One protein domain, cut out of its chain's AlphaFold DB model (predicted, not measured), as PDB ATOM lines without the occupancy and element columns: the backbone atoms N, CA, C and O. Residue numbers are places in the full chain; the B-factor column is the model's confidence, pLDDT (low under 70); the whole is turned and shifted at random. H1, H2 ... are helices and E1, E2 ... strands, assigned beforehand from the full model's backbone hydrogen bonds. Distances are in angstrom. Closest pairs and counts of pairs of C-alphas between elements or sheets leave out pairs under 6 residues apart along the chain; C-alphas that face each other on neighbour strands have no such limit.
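This is residues 6 to 89 of the 89 residues of an uncharacterized protein of Coptis chinensis (UniProt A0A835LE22). One long helix, H1, packs over one face of a strongly twisted four-stranded sheet, whose long hairpin of E1 and E2 runs along the length of the domain. The small helix H2 only grazes the sheet, and residues 70 to 82 loop widely before the last strand, E4, which takes its place between E1 and E3. The printed part has 84 residues, with two named helices and four named strands in the order E1 E2 H1 E3 H2 E4; the sheet runs E2 E1 E4 E3 and is mixed. The class is mixed, helices and strands, in two layers, with H1 on one face of the sheet. The whole is compact, with a radius of gyration of the C-alphas of 12.6 A, yet elongated, spanning 39 by 24 by 20 A.

Begin at E1, residues 6 to 14, an inner strand that forms an antiparallel hairpin with the edge strand E2, residues 20 to 31; look for N 9 and O 26, 2.9 A apart and within hydrogen-bond range. E2 bends by 54 degrees at residue 28. H1, residues 33 to 50, is on the sheet; its closest C-alphas to E1 are those of Ala 40 and Ala 9, 4.8 A apart. E3, residues 56 to 59, is the other edge strand and is apart from E2. E2, H1 and E3 form a split strand-helix-strand unit, two strands running the same way with others between them, and its crossover is right-handed. H2, residues 63 to 69, only grazes the sheet with residues 65 to 69. H2 is close to but not clearly touching H1, the closest C-alphas being those of Val 65 and Glu 37, 6.9 A apart; they run the same way at a shallow tilt of 35.0 degrees, only just short of steep. E4, residues 83 to 88, is antiparallel to E1, with N 12 and O 86 within hydrogen-bond range at 3.0 A. E4 is parallel to E3, with N 59 and O 85 within hydrogen-bond range at 2.8 A; E3, H2 and E4 form a strand-helix-strand unit, two parallel neighbour strands with a helix between along the chain. In H1 and H2 every O i to N i+4 pair is within hydrogen-bond range.

Find C-alpha 6 at (78.177, 48.096, 60.049); from there E1 runs 27.2 A to Gly 14. E2 spans 27.8 A from Val 20 to Val 31. H1 starts at C-alpha 33, (82.001, 54.767, 54.588), and covers 25.8 A to Asn 50. E3, Ile 56 to Glu 59, and H2, Lys 63 to Ser 69, are shorter. E4 covers 15.9 A from Ile 83 and ends at C-alpha 88, (91.572, 52.475, 59.793).

The two C-alphas farthest apart are those of Gln 30 and Thr 78, at 40.0 A. The printed part has no cut. The link from H2 to E4 is long, with 13 residues; the other links are tight. Confidence is low, with pLDDT under 70, at residues 68 to 81; the mean of the printed part is 80.9.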
ATOM      1  N   ASN A   6      77.438  48.132  58.782       92.00
ATOM      2  CA  ASN A   6      78.177  48.096  60.049       92.00
ATOM      3  C   ASN A   6      79.630  48.551  59.828       92.00
ATOM      4  O   ASN A   6      80.329  47.917  59.040       92.00
ATOM      5  N   GLY A   7      80.068  49.602  60.522       91.44
ATOM      6  CA  GLY A   7      81.386  50.214  60.351       91.44
ATOM      7  C   GLY A   7      82.077  50.554  61.672       91.44
ATOM      8  O   GLY A   7      81.475  50.532  62.753       91.44
ATOM      9  N   GLY A   8      83.369  50.853  61.577       91.94
ATOM     10  CA  GLY A   8      84.207  51.273  62.693       91.94
ATOM     11  C   GLY A   8      85.164  52.380  62.274       91.94
ATOM     12  O   GLY A   8      85.261  52.723  61.103       91.94
ATOM     13  N   ALA A   9      85.853  52.946  63.253       92.12
ATOM     14  CA  ALA A   9      86.955  53.866  63.040       92.12
ATOM     15  C   ALA A   9      88.101  53.496  63.973       92.12
ATOM     16  O   ALA A   9      87.896  53.052  65.102       92.12
ATOM     17  N   GLY A  10      89.319  53.697  63.515       91.81
ATOM     18  CA  GLY A  10      90.517  53.392  64.261       91.81
ATOM     19  C   GLY A  10      91.712  54.136  63.708       91.81
ATOM     20  O   GLY A  10      91.642  54.791  62.666       91.81
ATOM     21  N   LEU A  11      92.812  54.046  64.444       91.81
ATOM     22  CA  LEU A  11      94.076  54.617  64.022       91.81
ATOM     23  C   LEU A  11      95.276  53.921  64.649       91.81
ATOM     24  O   LEU A  11      95.192  53.355  65.742       91.81
ATOM     25  N   VAL A  12      96.405  54.042  63.960       91.94
ATOM     26  CA  VAL A  12      97.729  53.649  64.441       91.94
ATOM     27  C   VAL A  12      98.613  54.890  64.495       91.94
ATOM     28  O   VAL A  12      98.763  55.583  63.489       91.94
ATOM     29  N   CYS A  13      99.202  55.161  65.660       91.12
ATOM     30  CA  CYS A  13     100.160  56.241  65.873       91.12
ATOM     31  C   CYS A  13     101.581  55.690  65.766       91.12
ATOM     32  O   CYS A  13     101.952  54.818  66.554       91.12
ATOM     33  N   GLY A  14     102.375  56.213  64.839       89.81
ATOM     34  CA  GLY A  14     103.804  55.945  64.717       89.81
ATOM     35  C   GLY A  14     104.623  57.201  64.992       89.81
ATOM     36  O   GLY A  14     104.235  58.283  64.556       89.81
ATOM     37  N   ASP A  15     105.740  57.073  65.698       87.25
ATOM     38  CA  ASP A  15     106.746  58.138  65.737       87.25
ATOM     39  C   ASP A  15     107.565  58.192  64.430       87.25
ATOM     40  O   ASP A  15     107.326  57.435  63.480       87.25
ATOM     41  N   PHE A  16     108.527  59.111  64.370       81.75
ATOM     42  CA  PHE A  16     109.409  59.300  63.216       81.75
ATOM     43  C   PHE A  16     110.305  58.080  62.922       81.75
ATOM     44  O   PHE A  16     110.731  57.901  61.782       81.75
ATOM     45  N   GLU A  17     110.537  57.198  63.903       86.25
ATOM     46  CA  GLU A  17     111.256  55.926  63.737       86.25
ATOM     47  C   GLU A  17     110.328  54.781  63.286       86.25
ATOM     48  O   GLU A  17     110.729  53.614  63.254       86.25
ATOM     49  N   ALA A  18     109.076  55.099  62.931       82.81
ATOM     50  CA  ALA A  18     108.015  54.152  62.595       82.81
ATOM     51  C   ALA A  18     107.685  53.162  63.726       82.81
ATOM     52  O   ALA A  18     107.094  52.101  63.488       82.81
ATOM     53  N   LYS A  19     108.019  53.500  64.974       88.94
ATOM     54  CA  LYS A  19     107.623  52.712  66.134       88.94
ATOM     55  C   LYS A  19     106.191  53.064  66.503       88.94
ATOM     56  O   LYS A  19     105.824  54.228  66.631       88.94
ATOM     57  N   VAL A  20     105.372  52.036  66.713       91.12
ATOM     58  CA  VAL A  20     103.989  52.226  67.155       91.12
ATOM     59  C   VAL A  20     103.986  52.742  68.594       91.12
ATOM     60  O   VAL A  20     104.422  52.046  69.513       91.12
ATOM     61  N   VAL A  21     103.472  53.955  68.778       91.38
ATOM     62  CA  VAL A  21     103.333  54.626  70.081       91.38
ATOM     63  C   VAL A  21     101.899  54.590  70.610       91.38
ATOM     64  O   VAL A  21     101.670  54.876  71.782       91.38
ATOM     65  N   GLY A  22     100.927  54.202  69.780       89.12
ATOM     66  CA  GLY A  22      99.532  54.073  70.190       89.12
ATOM     67  C   GLY A  22      98.642  53.453  69.117       89.12
ATOM     68  O   GLY A  22      98.960  53.492  67.930       89.12
ATOM     69  N   VAL A  23      97.519  52.881  69.549       92.88
ATOM     70  CA  VAL A  23      96.456  52.370  68.675       92.88
ATOM     71  C   VAL A  23      95.098  52.663  69.300       92.88
ATOM     72  O   VAL A  23      94.953  52.578  70.518       92.88
ATOM     73  N   MET A  24      94.103  52.987  68.476       92.38
ATOM     74  CA  MET A  24      92.714  53.160  68.913       92.38
ATOM     75  C   MET A  24      91.766  52.470  67.939       92.38
ATOM     76  O   MET A  24      92.020  52.433  66.737       92.38
ATOM     77  N   ALA A  25      90.659  51.948  68.464       92.69
ATOM     78  CA  ALA A  25      89.580  51.364  67.679       92.69
ATOM     79  C   ALA A  25      88.234  51.644  68.355       92.69
ATOM     80  O   ALA A  25      88.102  51.528  69.575       92.69
ATOM     81  N   GLN A  26      87.235  51.988  67.552       93.69
ATOM     82  CA  GLN A  26      85.890  52.333  67.985       93.69
ATOM     83  C   GLN A  26      84.863  51.727  67.023       93.69
ATOM     84  O   GLN A  26      84.918  51.937  65.813       93.69
ATOM     85  N   GLY A  27      83.900  50.979  67.565       94.12
ATOM     86  CA  GLY A  27      82.733  50.537  66.800       94.12
ATOM     87  C   GLY A  27      81.732  51.681  66.649       94.12
ATOM     88  O   GLY A  27      81.366  52.294  67.650       94.12
ATOM     89  N   LEU A  28      81.279  51.952  65.421       93.38
ATOM     90  CA  LEU A  28      80.362  53.061  65.115       93.38
ATOM     91  C   LEU A  28      78.928  52.600  64.813       93.38
ATOM     92  O   LEU A  28      78.014  53.414  64.720       93.38
ATOM     93  N   GLY A  29      78.703  51.289  64.686       93.06
ATOM     94  CA  GLY A  29      77.391  50.742  64.343       93.06
ATOM     95  C   GLY A  29      77.069  50.951  62.864       93.06
ATOM     96  O   GLY A  29      77.930  50.735  62.017       93.06
ATOM     97  N   GLN A  30      75.826  51.319  62.536       94.25
ATOM     98  CA  GLN A  30      75.411  51.545  61.147       94.25
ATOM     99  C   GLN A  30      75.842  52.934  60.669       94.25
ATOM    100  O   GLN A  30      75.206  53.924  61.019       94.25
ATOM    101  N   VAL A  31      76.888  52.990  59.850       93.00
ATOM    102  CA  VAL A  31      77.445  54.221  59.276       93.00
ATOM    103  C   VAL A  31      77.736  54.041  57.788       93.00
ATOM    104  O   VAL A  31      77.874  52.928  57.275       93.00
ATOM    105  N   THR A  32      77.793  55.149  57.062       90.12
ATOM    106  CA  THR A  32      78.368  55.214  55.715       90.12
ATOM    107  C   THR A  32      79.894  55.138  55.776       90.12
ATOM    108  O   THR A  32      80.504  55.466  56.793       90.12
ATOM    109  N   ASN A  33      80.534  54.768  54.664       85.31
ATOM    110  CA  ASN A  33      82.001  54.767  54.588       85.31
ATOM    111  C   ASN A  33      82.575  56.167  54.846       85.31
ATOM    112  O   ASN A  33      83.579  56.317  55.532       85.31
ATOM    113  N   TYR A  34      81.900  57.199  54.336       86.00
ATOM    114  CA  TYR A  34      82.317  58.581  54.541       86.00
ATOM    115  C   TYR A  34      82.219  59.000  56.016       86.00
ATOM    116  O   TYR A  34      83.135  59.630  56.537       86.00
ATOM    117  N   GLU A  35      81.146  58.615  56.715       88.81
ATOM    118  CA  GLU A  35      81.009  58.878  58.154       88.81
ATOM    119  C   GLU A  35      82.080  58.148  58.972       88.81
ATOM    120  O   GLU A  35      82.670  58.759  59.861       88.81
ATOM    121  N   ALA A  36      82.373  56.881  58.656       90.69
ATOM    122  CA  ALA A  36      83.436  56.122  59.320       90.69
ATOM    123  C   ALA A  36      84.797  56.827  59.196       90.69
ATOM    124  O   ALA A  36      85.516  57.000  60.181       90.69
ATOM    125  N   GLU A  37      85.113  57.326  58.003       87.06
ATOM    126  CA  GLU A  37      86.343  58.067  57.745       87.06
ATOM    127  C   GLU A  37      86.399  59.423  58.462       87.06
ATOM    128  O   GLU A  37      87.426  59.772  59.048       87.06
ATOM    129  N   CYS A  38      85.297  60.181  58.477       88.50
ATOM    130  CA  CYS A  38      85.209  61.414  59.260       88.50
ATOM    131  C   CYS A  38      85.409  61.152  60.759       88.50
ATOM    132  O   CYS A  38      86.110  61.915  61.428       88.50
ATOM    133  N   HIS A  39      84.845  60.060  61.281       91.25
ATOM    134  CA  HIS A  39      85.053  59.639  62.663       91.25
ATOM    135  C   HIS A  39      86.511  59.256  62.939       91.25
ATOM    136  O   HIS A  39      87.042  59.640  63.979       91.25
ATOM    137  N   ALA A  40      87.191  58.575  62.012       90.38
ATOM    138  CA  ALA A  40      88.606  58.241  62.161       90.38
ATOM    139  C   ALA A  40      89.495  59.500  62.230       90.38
ATOM    140  O   ALA A  40      90.395  59.571  63.069       90.38
ATOM    141  N   VAL A  41      89.207  60.532  61.425       89.50
ATOM    142  CA  VAL A  41      89.901  61.832  61.515       89.50
ATOM    143  C   VAL A  41      89.644  62.514  62.859       89.50
ATOM    144  O   VAL A  41      90.583  63.017  63.477       89.50
ATOM    145  N   ALA A  42      88.393  62.540  63.328       91.00
ATOM    146  CA  ALA A  42      88.059  63.131  64.624       91.00
ATOM    147  C   ALA A  42      88.794  62.416  65.772       91.00
ATOM    148  O   ALA A  42      89.417  63.073  66.607       91.00
ATOM    149  N   LEU A  43      88.820  61.080  65.746       91.50
ATOM    150  CA  LEU A  43      89.549  60.260  66.710       91.50
ATOM    151  C   LEU A  43      91.058  60.561  66.688       91.50
ATOM    152  O   LEU A  43      91.676  60.693  67.742       91.50
ATOM    153  N   ALA A  44      91.653  60.737  65.505       88.94
ATOM    154  CA  ALA A  44      93.056  61.133  65.363       88.94
ATOM    155  C   ALA A  44      93.357  62.495  66.004       88.94
ATOM    156  O   ALA A  44      94.367  62.638  66.697       88.94
ATOM    157  N   MET A  45      92.459  63.469  65.845       89.75
ATOM    158  CA  MET A  45      92.588  64.788  66.471       89.75
ATOM    159  C   MET A  45      92.449  64.735  67.998       89.75
ATOM    160  O   MET A  45      93.199  65.412  68.706       89.75
ATOM    161  N   GLU A  46      91.525  63.925  68.519       91.50
ATOM    162  CA  GLU A  46      91.365  63.711  69.962       91.50
ATOM    163  C   GLU A  46      92.617  63.077  70.569       91.50
ATOM    164  O   GLU A  46      93.127  63.555  71.583       91.50
ATOM    165  N   VAL A  47      93.158  62.041  69.924       90.56
ATOM    166  CA  VAL A  47      94.394  61.386  70.365       90.56
ATOM    167  C   VAL A  47      95.564  62.364  70.339       90.56
ATOM    168  O   VAL A  47      96.284  62.456  71.332       90.56
ATOM    169  N   ALA A  48      95.738  63.133  69.264       88.69
ATOM    170  CA  ALA A  48      96.805  64.126  69.176       88.69
ATOM    171  C   ALA A  48      96.710  65.180  70.287       88.69
ATOM    172  O   ALA A  48      97.702  65.468  70.957       88.69
ATOM    173  N   THR A  49      95.504  65.695  70.539       89.56
ATOM    174  CA  THR A  49      95.258  66.699  71.585       89.56
ATOM    175  C   THR A  49      95.538  66.131  72.975       89.56
ATOM    176  O   THR A  49      96.261  66.746  73.754       89.56
ATOM    177  N   ASN A  50      95.033  64.932  73.275       91.69
ATOM    178  CA  ASN A  50      95.219  64.283  74.576       91.69
ATOM    179  C   ASN A  50      96.689  63.944  74.868       91.69
ATOM    180  O   ASN A  50      97.086  63.897  76.031       91.69
ATOM    181  N   ASN A  51      97.495  63.727  73.827       88.06
ATOM    182  CA  ASN A  51      98.925  63.448  73.951       88.06
ATOM    183  C   ASN A  51      99.812  64.694  73.768       88.06
ATOM    184  O   ASN A  51     101.035  64.574  73.805       88.06
ATOM    185  N   ASN A  52      99.225  65.888  73.613       89.25
ATOM    186  CA  ASN A  52      99.934  67.146  73.345       89.25
ATOM    187  C   ASN A  52     100.851  67.096  72.107       89.25
ATOM    188  O   ASN A  52     101.908  67.726  72.082       89.25
ATOM    189  N   TRP A  53     100.460  66.352  71.071       87.56
ATOM    190  CA  TRP A  53     101.197  66.307  69.811       87.56
ATOM    191  C   TRP A  53     100.876  67.542  68.969       87.56
ATOM    192  O   TRP A  53      99.748  67.723  68.513       87.56
ATOM    193  N   SER A  54     101.875  68.400  68.763       82.38
ATOM    194  CA  SER A  54     101.745  69.641  67.985       82.38
ATOM    195  C   SER A  54     101.950  69.444  66.480       82.38
ATOM    196  O   SER A  54     101.435  70.220  65.671       82.38
ATOM    197  N   THR A  55     102.666  68.380  66.107       81.88
ATOM    198  CA  THR A  55     102.986  68.026  64.723       81.88
ATOM    199  C   THR A  55     102.482  66.618  64.439       81.88
ATOM    200  O   THR A  55     103.044  65.635  64.920       81.88
ATOM    201  N   ILE A  56     101.412  66.523  63.648       82.75
ATOM    202  CA  ILE A  56     100.838  65.243  63.227       82.75
ATOM    203  C   ILE A  56     100.736  65.144  61.709       82.75
ATOM    204  O   ILE A  56     100.477  66.127  61.013       82.75
ATOM    205  N   TRP A  57     100.900  63.930  61.198       84.75
ATOM    206  CA  TRP A  57     100.670  63.584  59.803       84.75
ATOM    207  C   TRP A  57      99.531  62.577  59.714       84.75
ATOM    208  O   TRP A  57      99.685  61.446  60.163       84.75
ATOM    209  N   ILE A  58      98.402  62.959  59.117       83.69
ATOM    210  CA  ILE A  58      97.287  62.033  58.893       83.69
ATOM    211  C   ILE A  58      97.489  61.324  57.551       83.69
ATOM    212  O   ILE A  58      97.603  61.967  56.509       83.69
ATOM    213  N   GLU A  59      97.505  59.995  57.577       83.75
ATOM    214  CA  GLU A  59      97.525  59.137  56.396       83.75
ATOM    215  C   GLU A  59      96.166  58.443  56.240       83.75
ATOM    216  O   GLU A  59      95.674  57.786  57.156       83.75
ATOM    217  N   SER A  60      95.561  58.601  55.065       81.75
ATOM    218  CA  SER A  60      94.304  57.959  54.683       81.75
ATOM    219  C   SER A  60      94.379  57.544  53.217       81.75
ATOM    220  O   SER A  60      94.971  58.244  52.394       81.75
ATOM    221  N   ASP A  61      93.770  56.412  52.885       78.44
ATOM    222  CA  ASP A  61      93.590  55.922  51.519       78.44
ATOM    223  C   ASP A  61      92.391  56.578  50.798       78.44
ATOM    224  O   ASP A  61      92.271  56.496  49.571       78.44
ATOM    225  N   SER A  62      91.543  57.307  51.531       77.00
ATOM    226  CA  SER A  62      90.393  58.028  50.987       77.00
ATOM    227  C   SER A  62      90.763  59.401  50.441       77.00
ATOM    228  O   SER A  62      91.115  60.336  51.164       77.00
ATOM    229  N   LYS A  63      90.593  59.574  49.126       74.94
ATOM    230  CA  LYS A  63      90.832  60.860  48.450       74.94
ATOM    231  C   LYS A  63      89.956  61.986  48.996       74.94
ATOM    232  O   LYS A  63      90.424  63.119  49.074       74.94
ATOM    233  N   THR A  64      88.708  61.688  49.360       77.31
ATOM    234  CA  THR A  64      87.763  62.684  49.886       77.31
ATOM    235  C   THR A  64      88.229  63.204  51.242       77.31
ATOM    236  O   THR A  64      88.230  64.412  51.475       77.31
ATOM    237  N   VAL A  65      88.687  62.302  52.110       74.75
ATOM    238  CA  VAL A  65      89.224  62.641  53.433       74.75
ATOM    239  C   VAL A  65      90.515  63.414  53.299       74.75
ATOM    240  O   VAL A  65      90.630  64.493  53.864       74.75
ATOM    241  N   VAL A  66      91.453  62.922  52.486       75.31
ATOM    242  CA  VAL A  66      92.714  63.624  52.241       75.31
ATOM    243  C   VAL A  66      92.426  65.043  51.754       75.31
ATOM    244  O   VAL A  66      92.953  65.987  52.328       75.31
ATOM    245  N   GLN A  67      91.537  65.246  50.780       74.38
ATOM    246  CA  GLN A  67      91.198  66.591  50.299       74.38
ATOM    247  C   GLN A  67      90.535  67.479  51.364       74.38
ATOM    248  O   GLN A  67      90.871  68.660  51.449       74.38
ATOM    249  N   GLY A  68      89.637  66.933  52.188       68.88
ATOM    250  CA  GLY A  68      88.992  67.670  53.282       68.88
ATOM    251  C   GLY A  68      89.945  68.026  54.429       68.88
ATOM    252  O   GLY A  68      89.822  69.092  55.030       68.88
ATOM    253  N   SER A  69      90.926  67.160  54.690       63.22
ATOM    254  CA  SER A  69      91.892  67.263  55.788       63.22
ATOM    255  C   SER A  69      93.221  67.902  55.375       63.22
ATOM    256  O   SER A  69      94.031  68.221  56.241       63.22
ATOM    257  N   THR A  70      93.451  68.160  54.077       53.84
ATOM    258  CA  THR A  70      94.655  68.835  53.540       53.84
ATOM    259  C   THR A  70      94.620  70.343  53.823       53.84
ATOM    260  O   THR A  70      94.750  71.197  52.948       53.84
ATOM    261  N   ARG A  71      94.478  70.712  55.093       53.25
ATOM    262  CA  ARG A  71      95.053  71.945  55.622       53.25
ATOM    263  C   ARG A  71      96.198  71.506  56.504       53.25
ATOM    264  O   ARG A  71      95.971  70.927  57.553       53.25
ATOM    265  N   ARG A  72      97.418  71.735  56.025       48.03
ATOM    266  CA  ARG A  72      98.680  71.421  56.698       48.03
ATOM    267  C   ARG A  72      98.602  71.853  58.175       48.03
ATOM    268  O   ARG A  72      98.788  73.030  58.475       48.03
ATOM    269  N   MET A  73      98.284  70.929  59.082       49.53
ATOM    270  CA  MET A  73      98.258  71.170  60.528       49.53
ATOM    271  C   MET A  73      99.678  70.968  61.058       49.53
ATOM    272  O   MET A  73      99.986  70.027  61.774       49.53
ATOM    273  N   CYS A  74     100.579  71.847  60.626       42.56
ATOM    274  CA  CYS A  74     101.898  71.982  61.224       42.56
ATOM    275  C   CYS A  74     101.824  73.167  62.185       42.56
ATOM    276  O   CYS A  74     102.030  74.311  61.775       42.56
ATOM    277  N   LEU A  75     101.493  72.915  63.451       39.22
ATOM    278  CA  LEU A  75     101.665  73.906  64.508       39.22
ATOM    279  C   LEU A  75     103.065  73.723  65.106       39.22
ATOM    280  O   LEU A  75     103.224  73.176  66.184       39.22
ATOM    281  N   GLY A  76     104.080  74.207  64.385       34.56
ATOM    282  CA  GLY A  76     105.435  74.390  64.919       34.56
ATOM    283  C   GLY A  76     106.370  73.168  64.881       34.56
ATOM    284  O   GLY A  76     106.208  72.223  65.638       34.56
ATOM    285  N   SER A  77     107.416  73.322  64.056       38.91
ATOM    286  CA  SER A  77     108.761  72.700  64.067       38.91
ATOM    287  C   SER A  77     108.977  71.195  63.796       38.91
ATOM    288  O   SER A  77     108.308  70.333  64.347       38.91
ATOM    289  N   THR A  78     109.986  71.000  62.926       42.19
ATOM    290  CA  THR A  78     110.905  69.874  62.633       42.19
ATOM    291  C   THR A  78     110.342  68.468  62.393       42.19
ATOM    292  O   THR A  78     109.699  67.865  63.239       42.19
ATOM    293  N   GLU A  79     110.669  67.920  61.214       50.53
ATOM    294  CA  GLU A  79     110.312  66.575  60.716       50.53
ATOM    295  C   GLU A  79     110.735  65.419  61.649       50.53
ATOM    296  O   GLU A  79     110.211  64.317  61.525       50.53
ATOM    297  N   GLU A  80     111.627  65.689  62.603       55.00
ATOM    298  CA  GLU A  80     112.196  64.732  63.561       55.00
ATOM    299  C   GLU A  80     111.288  64.471  64.786       55.00
ATOM    300  O   GLU A  80     111.574  63.565  65.555       55.00
ATOM    301  N   ASP A  81     110.183  65.211  64.965       61.12
ATOM    302  CA  ASP A  81     109.287  65.093  66.139       61.12
ATOM    303  C   ASP A  81     107.811  64.815  65.770       61.12
ATOM    304  O   ASP A  81     106.907  64.893  66.607       61.12
ATOM    305  N   GLY A  82     107.531  64.528  64.496       70.62
ATOM    306  CA  GLY A  82     106.167  64.329  64.003       70.62
ATOM    307  C   GLY A  82     105.587  62.956  64.354       70.62
ATOM    308  O   GLY A  82     106.264  61.938  64.230       70.62
ATOM    309  N   ILE A  83     104.300  62.910  64.715       81.44
ATOM    310  CA  ILE A  83     103.562  61.648  64.873       81.44
ATOM    311  C   ILE A  83     102.731  61.366  63.624       81.44
ATOM    312  O   ILE A  83     101.865  62.149  63.227       81.44
ATOM    313  N   LYS A  84     102.961  60.209  63.009       83.50
ATOM    314  CA  LYS A  84     102.156  59.694  61.906       83.50
ATOM    315  C   LYS A  84     100.914  58.991  62.453       83.50
ATOM    316  O   LYS A  84     101.028  58.075  63.256       83.50
ATOM    317  N   LEU A  85      99.732  59.391  61.995       82.62
ATOM    318  CA  LEU A  85      98.436  58.812  62.342       82.62
ATOM    319  C   LEU A  85      97.834  58.171  61.089       82.62
ATOM    320  O   LEU A  85      97.384  58.877  60.188       82.62
ATOM    321  N   ALA A  86      97.837  56.843  61.016       82.00
ATOM    322  CA  ALA A  86      97.208  56.106  59.923       82.00
ATOM    323  C   ALA A  86      95.765  55.756  60.295       82.00
ATOM    324  O   ALA A  86      95.551  55.135  61.335       82.00
ATOM    325  N   LEU A  87      94.793  56.153  59.470       84.75
ATOM    326  CA  LEU A  87      93.372  55.872  59.699       84.75
ATOM    327  C   LEU A  87      93.015  54.433  59.296       84.75
ATOM    328  O   LEU A  87      93.513  53.918  58.298       84.75
ATOM    329  N   MET A  88      92.116  53.808  60.054       83.00
ATOM    330  CA  MET A  88      91.572  52.475  59.793       83.00
ATOM    331  C   MET A  88      90.045  52.543  59.884       83.00
ATOM    332  O   MET A  88      89.520  52.985  60.903       83.00
ATOM    333  N   VAL A  89      89.334  52.136  58.834       82.31
ATOM    334  CA  VAL A  89      87.861  52.168  58.739       82.31
ATOM    335  C   VAL A  89      87.300  50.862  58.203       82.31
ATOM    336  O   VAL A  89      88.024  50.189  57.435       82.31
TER     337      VAL A  89